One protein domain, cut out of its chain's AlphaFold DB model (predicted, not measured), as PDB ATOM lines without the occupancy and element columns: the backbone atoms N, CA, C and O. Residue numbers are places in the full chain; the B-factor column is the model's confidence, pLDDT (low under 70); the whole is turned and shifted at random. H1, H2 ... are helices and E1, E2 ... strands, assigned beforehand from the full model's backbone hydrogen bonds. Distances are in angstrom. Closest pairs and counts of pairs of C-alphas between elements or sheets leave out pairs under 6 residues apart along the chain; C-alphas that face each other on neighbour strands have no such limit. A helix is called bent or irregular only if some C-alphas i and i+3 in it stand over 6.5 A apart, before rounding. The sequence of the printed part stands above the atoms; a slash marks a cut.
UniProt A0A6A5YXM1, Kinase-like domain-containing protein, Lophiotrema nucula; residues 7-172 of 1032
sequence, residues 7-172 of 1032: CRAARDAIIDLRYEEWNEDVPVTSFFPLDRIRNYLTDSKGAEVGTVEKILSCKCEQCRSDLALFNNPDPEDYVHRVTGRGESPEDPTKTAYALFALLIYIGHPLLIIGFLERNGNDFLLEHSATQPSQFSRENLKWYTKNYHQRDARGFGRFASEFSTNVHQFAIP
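AT A GLANCE: This is residues 7 to 172 of the 1032 residues of the protein "Kinase-like domain-containing protein" of Lophiotrema nucula (UniProt A0A6A5YXM1). A cluster of mostly short, crossed helices surrounds a helical hairpin at its core, H6 and H7, while a two-stranded hairpin, E1 and E2, reaches out at one end. H1, H2, H3 and H5 cover one side of the core and H9 to H12 the opposite side, with H4 and H8 near its two ends. The printed part has 166 residues, with twelve named helices and two named strands in the order H1, E1, E2, then H2 to H12; the sheet, E1 - E2, is antiparallel and the class is mostly helix. It is compact, with a radius of gyration of the C-alphas of 15.4 A and spans of 49 by 40 by 28 A.

HOW THE PARTS SIT: E1, residues 19 to 23, and E2, residues 26 to 31, form an antiparallel hairpin at 163 degrees; N 21 and O 29, at 2.9 A, and N 28 and O 21, at 2.8 A, are within hydrogen-bond range. The closest C-alphas of E2 and H12, residues 152 to 168, are those of Phe 31 and Gln 168, 4.3 A apart. With residues 162 to 166 alone H12 touches H6, residues 97 to 105, closest at the C-alphas of Val 166 and Leu 102, 6.9 A apart. H6 and H7, residues 109 to 116, are the hub, touching five helices each; this helical hairpin has a steep tilt of 38 degrees, closest at the C-alphas of Leu 103 and Pro 109, 4.7 A apart. H6 touches H1, residues 7 to 16, at the C-alphas of Tyr 105 and Arg 11, 5.2 A apart. It is about perpendicular to H2, residues 34 to 42, at 80 degrees, and to H8, residues 122 to 127, at 88 degrees, and touches both, with closest C-alphas Tyr 97 and Arg 38 at 5.8 A, and Leu 99 and Asp 122 at 5.7 A. H7 touches H4, residues 61 to 67, at a shallow tilt of 8 degrees, the same way, closest at the C-alphas of Leu 110 and Asp 66, 5.8 A apart. H7 only just touches H3, residues 51 to 56, H5, residues 76 to 82, and H10, residues 137 to 143, with 3 pairs of C-alphas within 8 A each. H9, residues 132 to 135, touches no helix; H11, residues 147 to 150, touches H12 only at the corner. Every O i to N i+4 pair is within hydrogen-bond range in H1, H2, H3, H4, H6 and H8, against 1 of 3 in H5, with 3 of 4 O i to N i+3 pairs, 2 of 4 in H7, 2 of 3 in H10 and 11 of 13 in H12; H9 and H11 are too short for such a pair.

IN THESE COORDINATES: H1 begins at C-alpha 7, (-6.151, 1.203, 46.235), and H12 ends at C-alpha 168, (-9.452, 19.513, 40.897). H12 is 25.2 A long, H1 and E2 14.5 A each, E1 13.6 A. H5 and H12 are irregular: C-alphas 77 and 80 are 7.1 A apart, C-alphas 164 and 167 7.3 A.

THE WHOLE: The C-alphas farthest apart, of Glu 24 and Asn 71, are 50.1 A apart. The printed part has no cut; the link from H5 to H6, residues 83 to 96, is long. Mean pLDDT of the printed part is 89.1, with residues 23, 25 to 27, 44 to 49 and 86 to 88 under 70.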
ATOM      1  N   CYS A   7      -5.879   0.175  47.245       91.75
ATOM      2  CA  CYS A   7      -6.151   1.203  46.235       91.75
ATOM      3  C   CYS A   7      -7.617   1.672  46.172       91.75
ATOM      4  O   CYS A   7      -7.864   2.802  45.764       91.75
ATOM      5  N   ARG A   8      -8.591   0.829  46.549       93.50
ATOM      6  CA  ARG A   8     -10.015   1.201  46.601       93.50
ATOM      7  C   ARG A   8     -10.325   1.949  47.893       93.50
ATOM      8  O   ARG A   8     -10.815   3.063  47.816       93.50
ATOM      9  N   ALA A   9      -9.895   1.421  49.040       91.81
ATOM     10  CA  ALA A   9     -10.025   2.127  50.318       91.81
ATOM     11  C   ALA A   9      -9.344   3.516  50.304       91.81
ATOM     12  O   ALA A   9      -9.869   4.465  50.877       91.81
ATOM     13  N   ALA A  10      -8.211   3.658  49.605       93.31
ATOM     14  CA  ALA A  10      -7.551   4.949  49.409       93.31
ATOM     15  C   ALA A  10      -8.290   5.886  48.437       93.31
ATOM     16  O   ALA A  10      -8.221   7.100  48.603       93.31
ATOM     17  N   ARG A  11      -9.016   5.348  47.446       95.06
ATOM     18  CA  ARG A  11      -9.896   6.139  46.572       95.06
ATOM     19  C   ARG A  11     -11.040   6.745  47.371       95.06
ATOM     20  O   ARG A  11     -11.270   7.945  47.268       95.06
ATOM     21  N   ASP A  12     -11.701   5.916  48.172       93.94
ATOM     22  CA  ASP A  12     -12.821   6.317  49.020       93.94
ATOM     23  C   ASP A  12     -12.349   7.382  50.032       93.94
ATOM     24  O   ASP A  12     -12.897   8.478  50.082       93.94
ATOM     25  N   ALA A  13     -11.220   7.141  50.712       93.75
ATOM     26  CA  ALA A  13     -10.618   8.116  51.622       93.75
ATOM     27  C   ALA A  13     -10.215   9.440  50.941       93.75
ATOM     28  O   ALA A  13     -10.391  10.495  51.537       93.75
ATOM     29  N   ILE A  14      -9.696   9.422  49.703       94.81
ATOM     30  CA  ILE A  14      -9.361  10.651  48.958       94.81
ATOM     31  C   ILE A  14     -10.619  11.438  48.565       94.81
ATOM     32  O   ILE A  14     -10.573  12.668  48.576       94.81
ATOM     33  N   ILE A  15     -11.739  10.768  48.265       94.94
ATOM     34  CA  ILE A  15     -13.030  11.431  48.015       94.94
ATOM     35  C   ILE A  15     -13.452  12.252  49.246       94.94
ATOM     36  O   ILE A  15     -13.831  13.412  49.082       94.94
ATOM     37  N   ASP A  16     -13.277  11.712  50.454       94.31
ATOM     38  CA  ASP A  16     -13.602  12.388  51.721       94.31
ATOM     39  C   ASP A  16     -12.676  13.582  52.056       94.31
ATOM     40  O   ASP A  16     -13.023  14.428  52.881       94.31
ATOM     41  N   LEU A  17     -11.500  13.705  51.419       94.94
ATOM     42  CA  LEU A  17     -10.590  14.849  51.628       94.94
ATOM     43  C   LEU A  17     -11.036  16.125  50.901       94.94
ATOM     44  O   LEU A  17     -10.469  17.193  51.166       94.94
ATOM     45  N   ARG A  18     -12.005  16.033  49.982       94.50
ATOM     46  CA  ARG A  18     -12.475  17.133  49.124       94.50
ATOM     47  C   ARG A  18     -12.830  18.388  49.937       94.50
ATOM     48  O   ARG A  18     -13.389  18.325  51.033       94.50
ATOM     49  N   TYR A  19     -12.492  19.553  49.398       94.12
ATOM     50  CA  TYR A  19     -13.077  20.827  49.796       94.12
ATOM     51  C   TYR A  19     -14.177  21.187  48.798       94.12
ATOM     52  O   TYR A  19     -13.925  21.188  47.595       94.12
ATOM     53  N   GLU A  20     -15.365  21.519  49.299       90.75
ATOM     54  CA  GLU A  20     -16.487  22.026  48.509       90.75
ATOM     55  C   GLU A  20     -17.035  23.299  49.157       90.75
ATOM     56  O   GLU A  20     -17.254  23.334  50.370       90.75
ATOM     57  N   GLU A  21     -17.291  24.328  48.349       83.69
ATOM     58  CA  GLU A  21     -18.062  25.500  48.765       83.69
ATOM     59  C   GLU A  21     -19.423  25.484  48.073       83.69
ATOM     60  O   GLU A  21     -19.505  25.448  46.844       83.69
ATOM     61  N   TRP A  22     -20.483  25.529  48.872       78.88
ATOM     62  CA  TRP A  22     -21.869  25.480  48.424       78.88
ATOM     63  C   TRP A  22     -22.510  26.862  48.563       78.88
ATOM     64  O   TRP A  22     -22.417  27.489  49.621       78.88
ATOM     65  N   ASN A  23     -23.178  27.330  47.509       67.06
ATOM     66  CA  ASN A  23     -24.037  28.510  47.560       67.06
ATOM     67  C   ASN A  23     -25.431  28.109  47.081       67.06
ATOM     68  O   ASN A  23     -25.590  27.688  45.934       67.06
ATOM     69  N   GLU A  24     -26.416  28.212  47.975       72.44
ATOM     70  CA  GLU A  24     -27.696  27.506  47.831       72.44
ATOM     71  C   GLU A  24     -27.418  26.013  47.541       72.44
ATOM     72  O   GLU A  24     -26.610  25.409  48.248       72.44
ATOM     73  N   ASP A  25     -28.020  25.427  46.505       58.12
ATOM     74  CA  ASP A  25     -27.854  24.010  46.145       58.12
ATOM     75  C   ASP A  25     -26.786  23.759  45.052       58.12
ATOM     76  O   ASP A  25     -26.753  22.685  44.446       58.12
ATOM     77  N   VAL A  26     -25.915  24.737  44.756       50.34
ATOM     78  CA  VAL A  26     -24.893  24.632  43.695       50.34
ATOM     79  C   VAL A  26     -23.472  24.683  44.280       50.34
ATOM     80  O   VAL A  26     -23.140  25.646  44.979       50.34
ATOM     81  N   PRO A  27     -22.589  23.709  43.968       58.16
ATOM     82  CA  PRO A  27     -21.178  23.789  44.333       58.16
ATOM     83  C   PRO A  27     -20.471  24.852  43.475       58.16
ATOM     84  O   PRO A  27     -20.402  24.744  42.250       58.16
ATOM     85  N   VAL A  28     -19.946  25.892  44.124       73.81
ATOM     86  CA  VAL A  28     -19.279  27.045  43.490       73.81
ATOM     87  C   VAL A  28     -17.791  26.777  43.263       73.81
ATOM     88  O   VAL A  28     -17.236  27.195  42.247       73.81
ATOM     89  N   THR A  29     -17.147  26.041  44.172       83.06
ATOM     90  CA  THR A  29     -15.808  25.479  43.958       83.06
ATOM     91  C   THR A  29     -15.707  24.090  44.583       83.06
ATOM     92  O   THR A  29     -16.325  23.819  45.612       83.06
ATOM     93  N   SER A  30     -14.936  23.202  43.956       91.38
ATOM     94  CA  SER A  30     -14.651  21.848  44.446       91.38
ATOM     95  C   SER A  30     -13.230  21.456  44.051       91.38
ATOM     96  O   SER A  30     -12.928  21.375  42.860       91.38
ATOM     97  N   PHE A  31     -12.372  21.155  45.024       95.75
ATOM     98  CA  PHE A  31     -11.001  20.693  44.783       95.75
ATOM     99  C   PHE A  31     -10.491  19.785  45.906       95.75
ATOM    100  O   PHE A  31     -11.139  19.636  46.940       95.75
ATOM    101  N   PHE A  32      -9.323  19.172  45.717       96.50
ATOM    102  CA  PHE A  32      -8.660  18.337  46.720       96.50
ATOM    103  C   PHE A  32      -7.425  19.063  47.276       96.50
ATOM    104  O   PHE A  32      -6.420  19.173  46.571       96.50
ATOM    105  N   PRO A  33      -7.476  19.589  48.515       95.88
ATOM    106  CA  PRO A  33      -6.370  20.349  49.089       95.88
ATOM    107  C   PRO A  33      -5.092  19.515  49.289       95.88
ATOM    108  O   PRO A  33      -5.122  18.423  49.862       95.88
ATOM    109  N   LEU A  34      -3.953  20.047  48.832       94.75
ATOM    110  CA  LEU A  34      -2.648  19.375  48.849       94.75
ATOM    111  C   LEU A  34      -2.156  19.061  50.271       94.75
ATOM    112  O   LEU A  34      -1.561  18.009  50.482       94.75
ATOM    113  N   ASP A  35      -2.446  19.916  51.251       93.88
ATOM    114  CA  ASP A  35      -2.189  19.677  52.675       93.88
ATOM    115  C   ASP A  35      -2.941  18.441  53.189       93.88
ATOM    116  O   ASP A  35      -2.348  17.578  53.837       93.88
ATOM    117  N   ARG A  36      -4.231  18.308  52.855       95.00
ATOM    118  CA  ARG A  36      -5.054  17.152  53.242       95.00
ATOM    119  C   ARG A  36      -4.559  15.868  52.580       95.00
ATOM    120  O   ARG A  36      -4.420  14.855  53.263       95.00
ATOM    121  N   ILE A  37      -4.248  15.923  51.282       94.94
ATOM    122  CA  ILE A  37      -3.678  14.796  50.528       94.94
ATOM    123  C   ILE A  37      -2.330  14.372  51.127       94.94
ATOM    124  O   ILE A  37      -2.132  13.188  51.404       94.94
ATOM    125  N   ARG A  38      -1.414  15.329  51.340       93.00
ATOM    126  CA  ARG A  38      -0.086  15.100  51.930       93.00
ATOM    127  C   ARG A  38      -0.234  14.416  53.282       93.00
ATOM    128  O   ARG A  38       0.326  13.343  53.464       93.00
ATOM    129  N   ASN A  39      -1.047  14.987  54.174       91.25
ATOM    130  CA  ASN A  39      -1.294  14.445  55.508       91.25
ATOM    131  C   ASN A  39      -1.871  13.023  55.462       91.25
ATOM    132  O   ASN A  39      -1.400  12.175  56.204       91.25
ATOM    133  N   TYR A  40      -2.838  12.727  54.585       92.56
ATOM    134  CA  TYR A  40      -3.376  11.367  54.443       92.56
ATOM    135  C   TYR A  40      -2.320  10.358  53.959       92.56
ATOM    136  O   TYR A  40      -2.232   9.248  54.480       92.56
ATOM    137  N   LEU A  41      -1.501  10.736  52.973       91.06
ATOM    138  CA  LEU A  41      -0.500   9.847  52.382       91.06
ATOM    139  C   LEU A  41       0.742   9.650  53.275       91.06
ATOM    140  O   LEU A  41       1.390   8.606  53.166       91.06
ATOM    141  N   THR A  42       1.059  10.600  54.162       86.00
ATOM    142  CA  THR A  42       2.131  10.474  55.169       86.00
ATOM    143  C   THR A  42       1.659   9.940  56.524       86.00
ATOM    144  O   THR A  42       2.506   9.564  57.335       86.00
ATOM    145  N   ASP A  43       0.350   9.864  56.782       76.38
ATOM    146  CA  ASP A  43      -0.189   9.341  58.039       76.38
ATOM    147  C   ASP A  43       0.210   7.873  58.245       76.38
ATOM    148  O   ASP A  43      -0.151   6.981  57.467       76.38
ATOM    149  N   SER A  44       0.969   7.633  59.314       63.28
ATOM    150  CA  SER A  44       1.440   6.313  59.721       63.28
ATOM    151  C   SER A  44       0.532   5.645  60.756       63.28
ATOM    152  O   SER A  44       0.547   4.419  60.843       63.28
ATOM    153  N   LYS A  45      -0.256   6.414  61.528       54.47
ATOM    154  CA  LYS A  45      -1.263   5.979  62.528       54.47
ATOM    155  C   LYS A  45      -0.972   4.676  63.305       54.47
ATOM    156  O   LYS A  45      -1.874   3.890  63.581       54.47
ATOM    157  N   GLY A  46       0.287   4.458  63.695       50.53
ATOM    158  CA  GLY A  46       0.718   3.283  64.467       50.53
ATOM    159  C   GLY A  46       0.851   1.974  63.672       50.53
ATOM    160  O   GLY A  46       0.881   0.909  64.280       50.53
ATOM    161  N   ALA A  47       0.920   2.029  62.341       56.03
ATOM    162  CA  ALA A  47       1.150   0.873  61.477       56.03
ATOM    163  C   ALA A  47       2.624   0.744  61.050       56.03
ATOM    164  O   ALA A  47       3.303   1.741  60.825       56.03
ATOM    165  N   GLU A  48       3.084  -0.495  60.856       55.91
ATOM    166  CA  GLU A  48       4.470  -0.838  60.478       55.91
ATOM    167  C   GLU A  48       4.865  -0.415  59.047       55.91
ATOM    168  O   GLU A  48       6.047  -0.351  58.732       55.91
ATOM    169  N   VAL A  49       3.879  -0.137  58.188       66.62
ATOM    170  CA  VAL A  49       4.019   0.064  56.731       66.62
ATOM    171  C   VAL A  49       3.323   1.370  56.332       66.62
ATOM    172  O   VAL A  49       2.205   1.636  56.793       66.62
ATOM    173  N   GLY A  50       3.933   2.184  55.470       80.56
ATOM    174  CA  GLY A  50       3.418   3.501  55.075       80.56
ATOM    175  C   GLY A  50       2.130   3.456  54.238       80.56
ATOM    176  O   GLY A  50       1.818   2.461  53.582       80.56
ATOM    177  N   THR A  51       1.358   4.548  54.220       89.25
ATOM    178  CA  THR A  51       0.104   4.613  53.440       89.25
ATOM    179  C   THR A  51       0.360   4.588  51.927       89.25
ATOM    180  O   THR A  51      -0.281   3.810  51.221       89.25
ATOM    181  N   VAL A  52       1.359   5.327  51.426       92.19
ATOM    182  CA  VAL A  52       1.819   5.235  50.019       92.19
ATOM    183  C   VAL A  52       2.242   3.806  49.654       92.19
ATOM    184  O   VAL A  52       1.805   3.264  48.642       92.19
ATOM    185  N   GLU A  53       3.051   3.182  50.504       91.69
ATOM    186  CA  GLU A  53       3.621   1.839  50.335       91.69
ATOM    187  C   GLU A  53       2.533   0.751  50.249       91.69
ATOM    188  O   GLU A  53       2.515  -0.041  49.307       91.69
ATOM    189  N   LYS A  54       1.528   0.787  51.140       91.25
ATOM    190  CA  LYS A  54       0.332  -0.083  51.085       91.25
ATOM    191  C   LYS A  54      -0.438   0.030  49.764       91.25
ATOM    192  O   LYS A  54      -0.991  -0.966  49.292       91.25
ATOM    193  N   ILE A  55      -0.516   1.229  49.183       94.06
ATOM    194  CA  ILE A  55      -1.214   1.475  47.911       94.06
ATOM    195  C   ILE A  55      -0.366   0.977  46.734       94.06
ATOM    196  O   ILE A  55      -0.904   0.331  45.832       94.06
ATOM    197  N   LEU A  56       0.946   1.231  46.758       94.25
ATOM    198  CA  LEU A  56       1.892   0.783  45.733       94.25
ATOM    199  C   LEU A  56       2.007  -0.754  45.677       94.25
ATOM    200  O   LEU A  56       2.018  -1.331  44.590       94.25
ATOM    201  N   SER A  57       1.952  -1.429  46.826       93.00
ATOM    202  CA  SER A  57       1.967  -2.897  46.945       93.00
ATOM    203  C   SER A  57       0.597  -3.577  46.737       93.00
ATOM    204  O   SER A  57       0.419  -4.755  47.065       93.00
ATOM    205  N   CYS A  58      -0.398  -2.872  46.184       93.31
ATOM    206  CA  CYS A  58      -1.749  -3.400  45.975       93.31
ATOM    207  C   CYS A  58      -1.815  -4.469  44.861       93.31
ATOM    208  O   CYS A  58      -1.531  -4.206  43.693       93.31
ATOM    209  N   LYS A  59      -2.287  -5.679  45.197       92.75
ATOM    210  CA  LYS A  59      -2.310  -6.851  44.290       92.75
ATOM    211  C   LYS A  59      -3.650  -7.074  43.565       92.75
ATOM    212  O   LYS A  59      -3.920  -8.176  43.074       92.75
ATOM    213  N   CYS A  60      -4.509  -6.053  43.486       94.81
ATOM    214  CA  CYS A  60      -5.769  -6.142  42.738       94.81
ATOM    215  C   CYS A  60      -5.519  -6.302  41.221       94.81
ATOM    216  O   CYS A  60      -4.402  -6.106  40.740       94.81
ATOM    217  N   GLU A  61      -6.546  -6.689  40.463       93.06
ATOM    218  CA  GLU A  61      -6.426  -6.945  39.020       93.06
ATOM    219  C   GLU A  61      -5.965  -5.708  38.231       93.06
ATOM    220  O   GLU A  61      -5.012  -5.805  37.458       93.06
ATOM    221  N   GLN A  62      -6.559  -4.535  38.490       93.38
ATOM    222  CA  GLN A  62      -6.178  -3.294  37.808       93.38
ATOM    223  C   GLN A  62      -4.730  -2.896  38.111       93.38
ATOM    224  O   GLN A  62      -3.969  -2.626  37.189       93.38
ATOM    225  N   CYS A  63      -4.312  -2.943  39.381       95.25
ATOM    226  CA  CYS A  63      -2.933  -2.641  39.761       95.25
ATOM    227  C   CYS A  63      -1.937  -3.622  39.121       95.25
ATOM    228  O   CYS A  63      -0.915  -3.187  38.595       95.25
ATOM    229  N   ARG A  64      -2.245  -4.927  39.066       93.81
ATOM    230  CA  ARG A  64      -1.409  -5.907  38.345       93.81
ATOM    231  C   ARG A  64      -1.321  -5.619  36.840       93.81
ATOM    232  O   ARG A  64      -0.250  -5.794  36.266       93.81
ATOM    233  N   SER A  65      -2.405  -5.158  36.215       92.50
ATOM    234  CA  SER A  65      -2.416  -4.740  34.806       92.50
ATOM    235  C   SER A  65      -1.555  -3.490  34.569       92.50
ATOM    236  O   SER A  65      -0.691  -3.489  33.690       92.50
ATOM    237  N   ASP A  66      -1.727  -2.460  35.406       94.50
ATOM    238  CA  ASP A  66      -0.976  -1.203  35.341       94.50
ATOM    239  C   ASP A  66       0.536  -1.440  35.543       94.50
ATOM    240  O   ASP A  66       1.353  -0.965  34.757       94.50
ATOM    241  N   LEU A  67       0.924  -2.227  36.554       93.81
ATOM    242  CA  LEU A  67       2.327  -2.537  36.873       93.81
ATOM    243  C   LEU A  67       3.036  -3.304  35.738       93.81
ATOM    244  O   LEU A  67       4.202  -3.039  35.422       93.81
ATOM    245  N   ALA A  68       2.305  -4.186  35.050       92.69
ATOM    246  CA  ALA A  68       2.806  -4.946  33.907       92.69
ATOM    247  C   ALA A  68       3.105  -4.079  32.664       92.69
ATOM    248  O   ALA A  68       3.721  -4.571  31.711       92.69
ATOM    249  N   LEU A  69       2.710  -2.799  32.636       92.25
ATOM    250  CA  LEU A  69       3.143  -1.826  31.617       92.25
ATOM    251  C   LEU A  69       4.605  -1.395  31.805       92.25
ATOM    252  O   LEU A  69       5.259  -1.000  30.840       92.25
ATOM    253  N   PHE A  70       5.127  -1.474  33.034       93.00
ATOM    254  CA  PHE A  70       6.445  -0.948  33.401       93.00
ATOM    255  C   PHE A  70       7.534  -2.022  33.530       93.00
ATOM    256  O   PHE A  70       8.655  -1.683  33.890       93.00
ATOM    257  N   ASN A  71       7.231  -3.271  33.150       89.81
ATOM    258  CA  ASN A  71       8.047  -4.485  33.329       89.81
ATOM    259  C   ASN A  71       8.115  -5.013  34.778       89.81
ATOM    260  O   ASN A  71       9.036  -5.754  35.101       89.81
ATOM    261  N   ASN A  72       7.126  -4.689  35.619       87.44
ATOM    262  CA  ASN A  72       7.067  -5.089  37.034       87.44
ATOM    263  C   ASN A  72       8.321  -4.697  37.852       87.44
ATOM    264  O   ASN A  72       8.976  -5.579  38.409       87.44
ATOM    265  N   PRO A  73       8.672  -3.397  37.925       90.56
ATOM    266  CA  PRO A  73       9.670  -2.921  38.878       90.56
ATOM    267  C   PRO A  73       9.164  -3.105  40.314       90.56
ATOM    268  O   PRO A  73       7.959  -3.265  40.535       90.56
ATOM    269  N   ASP A  74      10.071  -3.025  41.284       90.12
ATOM    270  CA  ASP A  74       9.685  -3.007  42.691       90.12
ATOM    271  C   ASP A  74       8.897  -1.716  43.007       90.12
ATOM    272  O   ASP A  74       9.366  -0.623  42.665       90.12
ATOM    273  N   PRO A  75       7.691  -1.783  43.603       85.00
ATOM    274  CA  PRO A  75       6.954  -0.584  43.988       85.00
ATOM    275  C   PRO A  75       7.611   0.199  45.141       85.00
ATOM    276  O   PRO A  75       7.374   1.406  45.244       85.00
ATOM    277  N   GLU A  76       8.444  -0.431  45.978       83.88
ATOM    278  CA  GLU A  76       9.095   0.221  47.128       83.88
ATOM    279  C   GLU A  76      10.077   1.329  46.688       83.88
ATOM    280  O   GLU A  76      10.079   2.419  47.270       83.88
ATOM    281  N   ASP A  77      10.784   1.135  45.562       88.69
ATOM    282  CA  ASP A  77      11.678   2.121  44.910       88.69
ATOM    283  C   ASP A  77      11.009   3.489  44.639       88.69
ATOM    284  O   ASP A  77      11.680   4.512  44.443       88.69
ATOM    285  N   TYR A  78       9.673   3.530  44.591       92.62
ATOM    286  CA  TYR A  78       8.890   4.713  44.232       92.62
ATOM    287  C   TYR A  78       8.293   5.440  45.443       92.62
ATOM    288  O   TYR A  78       7.895   6.597  45.291       92.62
ATOM    289  N   VAL A  79       8.298   4.853  46.648       90.88
ATOM    290  CA  VAL A  79       7.721   5.468  47.863       90.88
ATOM    291  C   VAL A  79       8.358   6.835  48.137       90.88
ATOM    292  O   VAL A  79       7.673   7.859  48.109       90.88
ATOM    293  N   HIS A  80       9.690   6.884  48.258       88.56
ATOM    294  CA  HIS A  80      10.454   8.126  48.465       88.56
ATOM    295  C   HIS A  80      10.403   9.112  47.285       88.56
ATOM    296  O   HIS A  80      10.869  10.247  47.402       88.56
ATOM    297  N   ARG A  81       9.876   8.687  46.131       89.69
ATOM    298  CA  ARG A  81       9.700   9.523  44.935       89.69
ATOM    299  C   ARG A  81       8.312  10.171  44.894       89.69
ATOM    300  O   ARG A  81       8.175  11.234  44.303       89.69
ATOM    301  N   VAL A  82       7.320   9.572  45.558       91.44
ATOM    302  CA  VAL A  82       6.014  10.192  45.833       91.44
ATOM    303  C   VAL A  82       6.120  11.158  47.014       91.44
ATOM    304  O   VAL A  82       5.727  12.317  46.889       91.44
ATOM    305  N   THR A  83       6.691  10.714  48.141       89.38
ATOM    306  CA  THR A  83       6.743  11.513  49.383       89.38
ATOM    307  C   THR A  83       7.761  12.653  49.357       89.38
ATOM    308  O   THR A  83       7.763  13.513  50.240       89.38
ATOM    309  N   GLY A  84       8.675  12.620  48.384       81.81
ATOM    310  CA  GLY A  84       9.964  13.293  48.466       81.81
ATOM    311  C   GLY A  84      10.917  12.588  49.437       81.81
ATOM    312  O   GLY A  84      10.508  11.879  50.363       81.81
ATOM    313  N   ARG A  85      12.221  12.796  49.229       71.19
ATOM    314  CA  ARG A  85      13.246  12.447  50.226       71.19
ATOM    315  C   ARG A  85      13.075  13.377  51.434       71.19
ATOM    316  O   ARG A  85      12.758  14.552  51.249       71.19
ATOM    317  N   GLY A  86      13.289  12.859  52.646       57.81
ATOM    318  CA  GLY A  86      12.830  13.448  53.922       57.81
ATOM    319  C   GLY A  86      13.339  14.850  54.305       57.81
ATOM    320  O   GLY A  86      13.000  15.344  55.371       57.81
ATOM    321  N   GLU A  87      14.119  15.502  53.447       58.22
ATOM    322  CA  GLU A  87      14.641  16.862  53.610       58.22
ATOM    323  C   GLU A  87      13.699  17.942  53.031       58.22
ATOM    324  O   GLU A  87      13.971  19.134  53.169       58.22
ATOM    325  N   SER A  88      12.632  17.578  52.300       66.06
ATOM    326  CA  SER A  88      11.754  18.554  51.615       66.06
ATOM    327  C   SER A  88      10.323  18.045  51.294       66.06
ATOM    328  O   SER A  88       9.934  18.045  50.125       66.06
ATOM    329  N   PRO A  89       9.499  17.635  52.281       73.94
ATOM    330  CA  PRO A  89       8.141  17.110  52.039       73.94
ATOM    331  C   PRO A  89       7.108  18.155  51.556       73.94
ATOM    332  O   PRO A  89       6.015  17.788  51.126       73.94
ATOM    333  N   GLU A  90       7.438  19.448  51.616       80.00
ATOM    334  CA  GLU A  90       6.603  20.562  51.127       80.00
ATOM    335  C   GLU A  90       7.006  21.060  49.722       80.00
ATOM    336  O   GLU A  90       6.401  21.994  49.203       80.00
ATOM    337  N   ASP A  91       8.033  20.471  49.096       86.94
ATOM    338  CA  ASP A  91       8.576  20.932  47.812       86.94
ATOM    339  C   ASP A  91       7.880  20.232  46.624       86.94
ATOM    340  O   ASP A  91       8.154  19.050  46.371       86.94
ATOM    341  N   PRO A  92       7.020  20.921  45.843       87.69
ATOM    342  CA  PRO A  92       6.275  20.308  44.741       87.69
ATOM    343  C   PRO A  92       7.178  19.859  43.580       87.69
ATOM    344  O   PRO A  92       6.743  19.090  42.723       87.69
ATOM    345  N   THR A  93       8.448  20.287  43.531       89.81
ATOM    346  CA  THR A  93       9.406  19.800  42.523       89.81
ATOM    347  C   THR A  93       9.959  18.410  42.858       89.81
ATOM    348  O   THR A  93      10.383  17.685  41.954       89.81
ATOM    349  N   LYS A  94       9.921  18.014  44.139       89.44
ATOM    350  CA  LYS A  94      10.464  16.747  44.671       89.44
ATOM    351  C   LYS A  94       9.389  15.732  45.080       89.44
ATOM    352  O   LYS A  94       9.741  14.623  45.474       89.44
ATOM    353  N   THR A  95       8.118  16.120  45.034       93.94
ATOM    354  CA  THR A  95       6.971  15.369  45.570       93.94
ATOM    355  C   THR A  95       5.905  15.142  44.496       93.94
ATOM    356  O   THR A  95       5.879  15.833  43.478       93.94
ATOM    357  N   ALA A  96       5.053  14.134  44.687       95.56
ATOM    358  CA  ALA A  96       3.995  13.767  43.741       95.56
ATOM    359  C   ALA A  96       2.698  13.339  44.459       95.56
ATOM    360  O   ALA A  96       2.031  12.393  44.038       95.56
ATOM    361  N   TYR A  97       2.368  13.993  45.575       96.25
ATOM    362  CA  TYR A  97       1.206  13.698  46.411       96.25
ATOM    363  C   TYR A  97      -0.114  13.924  45.665       96.25
ATOM    364  O   TYR A  97      -0.948  13.019  45.611       96.25
ATOM    365  N   ALA A  98      -0.310  15.101  45.064       96.44
ATOM    366  CA  ALA A  98      -1.531  15.423  44.322       96.44
ATOM    367  C   ALA A  98      -1.623  14.638  43.004       96.44
ATOM    368  O   ALA A  98      -2.707  14.180  42.637       96.44
ATOM    369  N   LEU A  99      -0.493  14.402  42.329       97.19
ATOM    370  CA  LEU A  99      -0.444  13.567  41.126       97.19
ATOM    371  C   LEU A  99      -0.786  12.101  41.434       97.19
ATOM    372  O   LEU A  99      -1.555  11.481  40.698       97.19
ATOM    373  N   PHE A 100      -0.277  11.548  42.537       97.75
ATOM    374  CA  PHE A 100      -0.630  10.198  42.979       97.75
ATOM    375  C   PHE A 100      -2.093  10.117  43.433       97.75
ATOM    376  O   PHE A 100      -2.783   9.169  43.066       97.75
ATOM    377  N   ALA A 101      -2.607  11.132  44.137       98.00
ATOM    378  CA  ALA A 101      -4.012  11.194  44.540       98.00
ATOM    379  C   ALA A 101      -4.978  11.259  43.346       98.00
ATOM    380  O   ALA A 101      -5.969  10.532  43.346       98.00
ATOM    381  N   LEU A 102      -4.662  12.027  42.296       98.06
ATOM    382  CA  LEU A 102      -5.413  12.023  41.033       98.06
ATOM    383  C   LEU A 102      -5.436  10.621  40.395       98.06
ATOM    384  O   LEU A 102      -6.489  10.154  39.962       98.06
ATOM    385  N   LEU A 103      -4.294   9.924  40.373       98.00
ATOM    386  CA  LEU A 103      -4.192   8.569  39.821       98.00
ATOM    387  C   LEU A 103      -4.941   7.519  40.663       98.00
ATOM    388  O   LEU A 103      -5.562   6.622  40.094       98.00
ATOM    389  N   ILE A 104      -4.957   7.648  41.994       97.69
ATOM    390  CA  ILE A 104      -5.806   6.836  42.884       97.69
ATOM    391  C   ILE A 104      -7.294   7.149  42.640       97.69
ATOM    392  O   ILE A 104      -8.105   6.230  42.518       97.69
ATOM    393  N   TYR A 105      -7.657   8.429  42.507       97.69
ATOM    394  CA  TYR A 105      -9.032   8.890  42.296       97.69
ATOM    395  C   TYR A 105      -9.650   8.356  40.992       97.69
ATOM    396  O   TYR A 105     -10.830   8.005  40.974       97.69
ATOM    397  N   ILE A 106      -8.864   8.205  39.921       96.50
ATOM    398  CA  ILE A 106      -9.290   7.554  38.663       96.50
ATOM    399  C   ILE A 106      -9.009   6.035  38.630       96.50
ATOM    400  O   ILE A 106      -9.146   5.395  37.593       96.50
ATOM    401  N   GLY A 107      -8.623   5.432  39.761       95.56
ATOM    402  CA  GLY A 107      -8.493   3.978  39.925       95.56
ATOM    403  C   GLY A 107      -7.227   3.331  39.343       95.56
ATOM    404  O   GLY A 107      -7.140   2.104  39.341       95.56
ATOM    405  N   HIS A 108      -6.246   4.123  38.903       96.56
ATOM    406  CA  HIS A 108      -5.015   3.677  38.235       96.56
ATOM    407  C   HIS A 108      -3.727   4.115  38.977       96.56
ATOM    408  O   HIS A 108      -2.860   4.777  38.394       96.56
ATOM    409  N   PRO A 109      -3.558   3.786  40.275       96.44
ATOM    410  CA  PRO A 109      -2.476   4.335  41.094       96.44
ATOM    411  C   PRO A 109      -1.078   3.970  40.584       96.44
ATOM    412  O   PRO A 109      -0.177   4.801  40.644       96.44
ATOM    413  N   LEU A 110      -0.873   2.756  40.053       96.31
ATOM    414  CA  LEU A 110       0.470   2.281  39.689       96.31
ATOM    415  C   LEU A 110       0.989   2.874  38.371       96.31
ATOM    416  O   LEU A 110       2.176   2.752  38.073       96.31
ATOM    417  N   LEU A 111       0.159   3.619  37.630       96.56
ATOM    418  CA  LEU A 111       0.644   4.458  36.531       96.56
ATOM    419  C   LEU A 111       1.600   5.564  37.017       96.56
ATOM    420  O   LEU A 111       2.371   6.073  36.203       96.56
ATOM    421  N   ILE A 112       1.623   5.893  38.321       96.31
ATOM    422  CA  ILE A 112       2.553   6.871  38.919       96.31
ATOM    423  C   ILE A 112       4.020   6.541  38.619       96.31
ATOM    424  O   ILE A 112       4.817   7.452  38.413       96.31
ATOM    425  N   ILE A 113       4.362   5.254  38.485       95.94
ATOM    426  CA  ILE A 113       5.681   4.765  38.058       95.94
ATOM    427  C   ILE A 113       6.087   5.417  36.729       95.94
ATOM    428  O   ILE A 113       7.185   5.955  36.601       95.94
ATOM    429  N   GLY A 114       5.172   5.440  35.757       95.06
ATOM    430  CA  GLY A 114       5.380   6.028  34.435       95.06
ATOM    431  C   GLY A 114       5.528   7.546  34.437       95.06
ATOM    432  O   GLY A 114       6.328   8.084  33.667       95.06
ATOM    433  N   PHE A 115       4.814   8.238  35.326       95.75
ATOM    434  CA  PHE A 115       5.000   9.673  35.545       95.75
ATOM    435  C   PHE A 115       6.358   9.956  36.200       95.75
ATOM    436  O   PHE A 115       7.139  10.736  35.660       95.75
ATOM    437  N   LEU A 116       6.694   9.264  37.292       94.56
ATOM    438  CA  LEU A 116       7.945   9.440  38.034       94.56
ATOM    439  C   LEU A 116       9.187   9.079  37.200       94.56
ATOM    440  O   LEU A 116      10.176   9.807  37.235       94.56
ATOM    441  N   GLU A 117       9.158   8.008  36.395       93.31
ATOM    442  CA  GLU A 117      10.191   7.696  35.379       93.31
ATOM    443  C   GLU A 117      10.503   8.883  34.440       93.31
ATOM    444  O   GLU A 117      11.584   8.943  33.860       93.31
ATOM    445  N   ARG A 118       9.552   9.808  34.270       92.38
ATOM    446  CA  ARG A 118       9.578  10.936  33.325       92.38
ATOM    447  C   ARG A 118       9.554  12.299  34.024       92.38
ATOM    448  O   ARG A 118       9.165  13.294  33.418       92.38
ATOM    449  N   ASN A 119       9.972  12.341  35.291       90.19
ATOM    450  CA  ASN A 119      10.007  13.536  36.145       90.19
ATOM    451  C   ASN A 119       8.637  14.210  36.375       90.19
ATOM    452  O   ASN A 119       8.584  15.387  36.721       90.19
ATOM    453  N   GLY A 120       7.533  13.475  36.208       92.00
ATOM    454  CA  GLY A 120       6.201  13.902  36.636       92.00
ATOM    455  C   GLY A 120       6.139  14.060  38.156       92.00
ATOM    456  O   GLY A 120       6.466  13.128  38.885       92.00
ATOM    457  N   ASN A 121       5.734  15.242  38.608       94.06
ATOM    458  CA  ASN A 121       5.679  15.679  40.003       94.06
ATOM    459  C   ASN A 121       4.507  16.664  40.198       94.06
ATOM    460  O   ASN A 121       3.853  17.058  39.225       94.06
ATOM    461  N   ASP A 122       4.246  17.074  41.438       94.69
ATOM    462  CA  ASP A 122       3.154  18.004  41.756       94.69
ATOM    463  C   ASP A 122       3.363  19.385  41.111       94.69
ATOM    464  O   ASP A 122       2.402  20.012  40.675       94.69
ATOM    465  N   PHE A 123       4.612  19.829  40.936       92.69
ATOM    466  CA  PHE A 123       4.948  21.059  40.211       92.69
ATOM    467  C   PHE A 123       4.470  21.024  38.749       92.69
ATOM    468  O   PHE A 123       3.878  21.996  38.276       92.69
ATOM    469  N   LEU A 124       4.691  19.921  38.021       92.50
ATOM    470  CA  LEU A 124       4.195  19.765  36.649       92.50
ATOM    471  C   LEU A 124       2.674  19.598  36.597       92.50
ATOM    472  O   LEU A 124       2.060  20.078  35.642       92.50
ATOM    473  N   LEU A 125       2.067  18.962  37.607       94.25
ATOM    474  CA  LEU A 125       0.611  18.917  37.748       94.25
ATOM    475  C   LEU A 125       0.046  20.340  37.862       94.25
ATOM    476  O   LEU A 125      -0.782  20.733  37.044       94.25
ATOM    477  N   GLU A 126       0.559  21.131  38.803       93.00
ATOM    478  CA  GLU A 126       0.172  22.524  39.041       93.00
ATOM    479  C   GLU A 126       0.335  23.403  37.788       93.00
ATOM    480  O   GLU A 126      -0.563  24.166  37.427       93.00
ATOM    481  N   HIS A 127       1.445  23.254  37.054       90.06
ATOM    482  CA  HIS A 127       1.706  24.045  35.846       90.06
ATOM    483  C   HIS A 127       0.658  23.841  34.742       90.06
ATOM    484  O   HIS A 127       0.443  24.756  33.938       90.06
ATOM    485  N   SER A 128      -0.059  22.710  34.725       90.56
ATOM    486  CA  SER A 128      -1.140  22.469  33.760       90.56
ATOM    487  C   SER A 128      -2.320  23.443  33.880       90.56
ATOM    488  O   SER A 128      -2.986  23.697  32.878       90.56
ATOM    489  N   ALA A 129      -2.515  24.093  35.038       88.69
ATOM    490  CA  ALA A 129      -3.471  25.193  35.192       88.69
ATOM    491  C   ALA A 129      -3.164  26.379  34.252       88.69
ATOM    492  O   ALA A 129      -4.078  27.082  33.810       88.69
ATOM    493  N   THR A 130      -1.882  26.578  33.916       85.62
ATOM    494  CA  THR A 130      -1.392  27.601  32.971       85.62
ATOM    495  C   THR A 130      -1.091  27.050  31.574       85.62
ATOM    496  O   THR A 130      -1.167  27.784  30.592       85.62
ATOM    497  N   GLN A 131      -0.781  25.753  31.456       84.31
ATOM    498  CA  GLN A 131      -0.493  25.076  30.187       84.31
ATOM    499  C   GLN A 131      -1.295  23.765  30.054       84.31
ATOM    500  O   GLN A 131      -0.743  22.681  30.260       84.31
ATOM    501  N   PRO A 132      -2.586  23.818  29.665       77.94
ATOM    502  CA  PRO A 132      -3.443  22.627  29.564       77.94
ATOM    503  C   PRO A 132      -2.927  21.542  28.603       77.94
ATOM    504  O   PRO A 132      -3.240  20.363  28.754       77.94
ATOM    505  N   SER A 133      -2.091  21.914  27.628       81.75
ATOM    506  CA  SER A 133      -1.428  20.987  26.704       81.75
ATOM    507  C   SER A 133      -0.446  20.019  27.384       81.75
ATOM    508  O   SER A 133      -0.156  18.966  26.808       81.75
ATOM    509  N   GLN A 134       0.027  20.325  28.601       81.94
ATOM    510  CA  GLN A 134       1.000  19.521  29.350       81.94
ATOM    511  C   GLN A 134       0.542  18.064  29.533       81.94
ATOM    512  O   GLN A 134       1.335  17.146  29.320       81.94
ATOM    513  N   PHE A 135      -0.744  17.840  29.822       89.19
ATOM    514  CA  PHE A 135      -1.353  16.505  29.932       89.19
ATOM    515  C   PHE A 135      -2.373  16.234  28.820       89.19
ATOM    516  O   PHE A 135      -3.424  15.633  29.039       89.19
ATOM    517  N   SER A 136      -2.045  16.659  27.597       89.94
ATOM    518  CA  SER A 136      -2.760  16.230  26.392       89.94
ATOM    519  C   SER A 136      -2.827  14.698  26.280       89.94
ATOM    520  O   SER A 136      -1.962  13.972  26.782       89.94
ATOM    521  N   ARG A 137      -3.836  14.187  25.562       92.00
ATOM    522  CA  ARG A 137      -4.021  12.746  25.304       92.00
ATOM    523  C   ARG A 137      -2.775  12.098  24.686       92.00
ATOM    524  O   ARG A 137      -2.489  10.935  24.956       92.00
ATOM    525  N   GLU A 138      -2.019  12.855  23.901       89.88
ATOM    526  CA  GLU A 138      -0.749  12.459  23.295       89.88
ATOM    527  C   GLU A 138       0.368  12.349  24.343       89.88
ATOM    528  O   GLU A 138       1.035  11.314  24.405       89.88
ATOM    529  N   ASN A 139       0.515  13.334  25.234       90.38
ATOM    530  CA  ASN A 139       1.493  13.281  26.326       90.38
ATOM    531  C   ASN A 139       1.167  12.166  27.337       90.38
ATOM    532  O   ASN A 139       2.068  11.488  27.833       90.38
ATOM    533  N   LEU A 140      -0.116  11.883  27.587       94.56
ATOM    534  CA  LEU A 140      -0.539  10.757  28.426       94.56
ATOM    535  C   LEU A 140      -0.138   9.388  27.841       94.56
ATOM    536  O   LEU A 140       0.119   8.467  28.617       94.56
ATOM    537  N   LYS A 141       0.003   9.234  26.514       94.00
ATOM    538  CA  LYS A 141       0.604   8.019  25.911       94.00
ATOM    539  C   LYS A 141       2.074   7.877  26.303       94.00
ATOM    540  O   LYS A 141       2.516   6.773  26.601       94.00
ATOM    541  N   TRP A 142       2.825   8.980  26.323       91.25
ATOM    542  CA  TRP A 142       4.241   8.971  26.700       91.25
ATOM    543  C   TRP A 142       4.433   8.531  28.156       91.25
ATOM    544  O   TRP A 142       5.256   7.650  28.410       91.25
ATOM    545  N   TYR A 143       3.625   9.053  29.087       93.50
ATOM    546  CA  TYR A 143       3.654   8.648  30.500       93.50
ATOM    547  C   TYR A 143       3.218   7.188  30.733       93.50
ATOM    548  O   TYR A 143       3.792   6.510  31.581       93.50
ATOM    549  N   THR A 144       2.261   6.666  29.956       94.00
ATOM    550  CA  THR A 144       1.681   5.314  30.135       94.00
ATOM    551  C   THR A 144       2.321   4.207  29.274       94.00
ATOM    552  O   THR A 144       1.757   3.117  29.135       94.00
ATOM    553  N   LYS A 145       3.507   4.450  28.691       89.31
ATOM    554  CA  LYS A 145       4.225   3.512  27.800       89.31
ATOM    555  C   LYS A 145       3.303   2.962  26.687       89.31
ATOM    556  O   LYS A 145       2.846   3.705  25.820       89.31
ATOM    557  N   ASN A 146       3.038   1.655  26.677       88.81
ATOM    558  CA  ASN A 146       2.260   0.968  25.640       88.81
ATOM    559  C   ASN A 146       0.799   0.683  26.041       88.81
ATOM    560  O   ASN A 146       0.137  -0.099  25.357       88.81
ATOM    561  N   TYR A 147       0.260   1.329  27.087       93.88
ATOM    562  CA  TYR A 147      -1.135   1.130  27.517       93.88
ATOM    563  C   TYR A 147      -2.123   1.320  26.356       93.88
ATOM    564  O   TYR A 147      -2.920   0.431  26.071       93.88
ATOM    565  N   HIS A 148      -1.973   2.406  25.593       92.56
ATOM    566  CA  HIS A 148      -2.803   2.707  24.421       92.56
ATOM    567  C   HIS A 148      -2.738   1.665  23.283       92.56
ATOM    568  O   HIS A 148      -3.589   1.695  22.396       92.56
ATOM    569  N   GLN A 149      -1.738   0.775  23.288       91.25
ATOM    570  CA  GLN A 149      -1.559  -0.307  22.310       91.25
ATOM    571  C   GLN A 149      -2.112  -1.639  22.832       91.25
ATOM    572  O   GLN A 149      -2.622  -2.434  22.049       91.25
ATOM    573  N   ARG A 150      -2.017  -1.880  24.148       90.81
ATOM    574  CA  ARG A 150      -2.547  -3.081  24.815       90.81
ATOM    575  C   ARG A 150      -4.057  -3.003  25.046       90.81
ATOM    576  O   ARG A 150      -4.753  -3.981  24.810       90.81
ATOM    577  N   ASP A 151      -4.559  -1.843  25.472       91.88
ATOM    578  CA  ASP A 151      -5.989  -1.554  25.588       91.88
ATOM    579  C   ASP A 151      -6.277  -0.083  25.239       91.88
ATOM    580  O   ASP A 151      -6.252   0.823  26.076       91.88
ATOM    581  N   ALA A 152      -6.611   0.151  23.969       92.50
ATOM    582  CA  ALA A 152      -7.011   1.464  23.472       92.50
ATOM    583  C   ALA A 152      -8.327   1.986  24.092       92.50
ATOM    584  O   ALA A 152      -8.564   3.198  24.085       92.50
ATOM    585  N   ARG A 153      -9.190   1.109  24.636       93.75
ATOM    586  CA  ARG A 153     -10.479   1.482  25.249       93.75
ATOM    587  C   ARG A 153     -10.303   1.851  26.725       93.75
ATOM    588  O   ARG A 153     -10.858   2.858  27.159       93.75
ATOM    589  N   GLY A 154      -9.503   1.094  27.472       93.25
ATOM    590  CA  GLY A 154      -9.036   1.422  28.822       93.25
ATOM    591  C   GLY A 154      -8.250   2.725  28.842       93.25
ATOM    592  O   GLY A 154      -8.684   3.669  29.497       93.25
ATOM    593  N   PHE A 155      -7.196   2.843  28.023       96.00
ATOM    594  CA  PHE A 155      -6.471   4.109  27.851       96.00
ATOM    595  C   PHE A 155      -7.409   5.252  27.428       96.00
ATOM    596  O   PHE A 155      -7.271   6.386  27.884       96.00
ATOM    597  N   GLY A 156      -8.401   4.952  26.581       95.62
ATOM    598  CA  GLY A 156      -9.417   5.906  26.157       95.62
ATOM    599  C   GLY A 156     -10.237   6.493  27.308       95.62
ATOM    600  O   GLY A 156     -10.445   7.707  27.304       95.62
ATOM    601  N   ARG A 157     -10.638   5.659  28.279       95.62
ATOM    602  CA  ARG A 157     -11.326   6.063  29.519       95.62
ATOM    603  C   ARG A 157     -10.383   6.780  30.480       95.62
ATOM    604  O   ARG A 157     -10.676   7.911  30.842       95.62
ATOM    605  N   PHE A 158      -9.228   6.184  30.790       96.25
ATOM    606  CA  PHE A 158      -8.192   6.770  31.652       96.25
ATOM    607  C   PHE A 158      -7.853   8.209  31.241       96.25
ATOM    608  O   PHE A 158      -7.890   9.110  32.070       96.25
ATOM    609  N   ALA A 159      -7.583   8.449  29.953       96.00
ATOM    610  CA  ALA A 159      -7.243   9.784  29.472       96.00
ATOM    611  C   ALA A 159      -8.418  10.771  29.586       96.00
ATOM    612  O   ALA A 159      -8.191  11.954  29.818       96.00
ATOM    613  N   SER A 160      -9.665  10.301  29.457       95.69
ATOM    614  CA  SER A 160     -10.852  11.136  29.675       95.69
ATOM    615  C   SER A 160     -11.021  11.482  31.155       95.69
ATOM    616  O   SER A 160     -11.169  12.650  31.488       95.69
ATOM    617  N   GLU A 161     -10.958  10.491  32.048       96.38
ATOM    618  CA  GLU A 161     -11.100  10.700  33.494       96.38
ATOM    619  C   GLU A 161      -9.959  11.558  34.060       96.38
ATOM    620  O   GLU A 161     -10.213  12.423  34.898       96.38
ATOM    621  N   PHE A 162      -8.730  11.394  33.558       95.75
ATOM    622  CA  PHE A 162      -7.603  12.268  33.887       95.75
ATOM    623  C   PHE A 162      -7.896  13.713  33.461       95.75
ATOM    624  O   PHE A 162      -7.887  14.601  34.307       95.75
ATOM    625  N   SER A 163      -8.224  13.968  32.185       92.75
ATOM    626  CA  SER A 163      -8.508  15.331  31.705       92.75
ATOM    627  C   SER A 163      -9.731  15.979  32.370       92.75
ATOM    628  O   SER A 163      -9.731  17.188  32.562       92.75
ATOM    629  N   THR A 164     -10.750  15.210  32.768       92.56
ATOM    630  CA  THR A 164     -11.909  15.741  33.510       92.56
ATOM    631  C   THR A 164     -11.569  16.119  34.956       92.56
ATOM    632  O   THR A 164     -12.142  17.070  35.483       92.56
ATOM    633  N   ASN A 165     -10.655  15.401  35.618       94.19
ATOM    634  CA  ASN A 165     -10.392  15.596  37.050       94.19
ATOM    635  C   ASN A 165      -9.087  16.342  37.365       94.19
ATOM    636  O   ASN A 165      -8.960  16.848  38.476       94.19
ATOM    637  N   VAL A 166      -8.155  16.483  36.414       94.50
ATOM    638  CA  VAL A 166      -6.840  17.126  36.626       94.50
ATOM    639  C   VAL A 166      -6.951  18.497  37.300       94.50
ATOM    640  O   VAL A 166      -6.231  18.767  38.258       94.50
ATOM    641  N   HIS A 167      -7.921  19.322  36.897       93.56
ATOM    642  CA  HIS A 167      -8.133  20.672  37.430       93.56
ATOM    643  C   HIS A 167      -8.565  20.715  38.908       93.56
ATOM    644  O   HIS A 167      -8.368  21.737  39.552       93.56
ATOM    645  N   GLN A 168      -9.099  19.620  39.469       95.12
ATOM    646  CA  GLN A 168      -9.452  19.513  40.897       95.12
ATOM    647  C   GLN A 168      -8.237  19.192  41.790       95.12
ATOM    648  O   GLN A 168      -8.334  19.328  43.008       95.12
ATOM    649  N   PHE A 169      -7.107  18.777  41.204       96.12
ATOM    650  CA  PHE A 169      -5.850  18.471  41.906       96.12
ATOM    651  C   PHE A 169      -4.716  19.451  41.533       96.12
ATOM    652  O   PHE A 169      -3.836  19.717  42.347       96.12
ATOM    653  N   ALA A 170      -4.751  20.033  40.330       94.94
ATOM    654  CA  ALA A 170      -3.789  21.009  39.805       94.94
ATOM    655  C   ALA A 170      -4.031  22.450  40.312       94.94
ATOM    656  O   ALA A 170      -4.059  23.399  39.527       94.94
ATOM    657  N   ILE A 171      -4.243  22.617  41.618       95.38
ATOM    658  CA  ILE A 171      -4.598  23.909  42.223       95.38
ATOM    659  C   ILE A 171      -3.344  24.792  42.382       95.38
ATOM    660  O   ILE A 171      -2.395  24.370  43.045       95.38
ATOM    661  N   PRO A 172      -3.306  26.012  41.804       93.38
ATOM    662  CA  PRO A 172      -2.089  26.811  41.737       93.38
ATOM    663  C   PRO A 172      -1.762  27.546  43.039       93.38
ATOM    664  O   PRO A 172      -2.601  28.245  43.615       93.38
TER     665      PRO A 172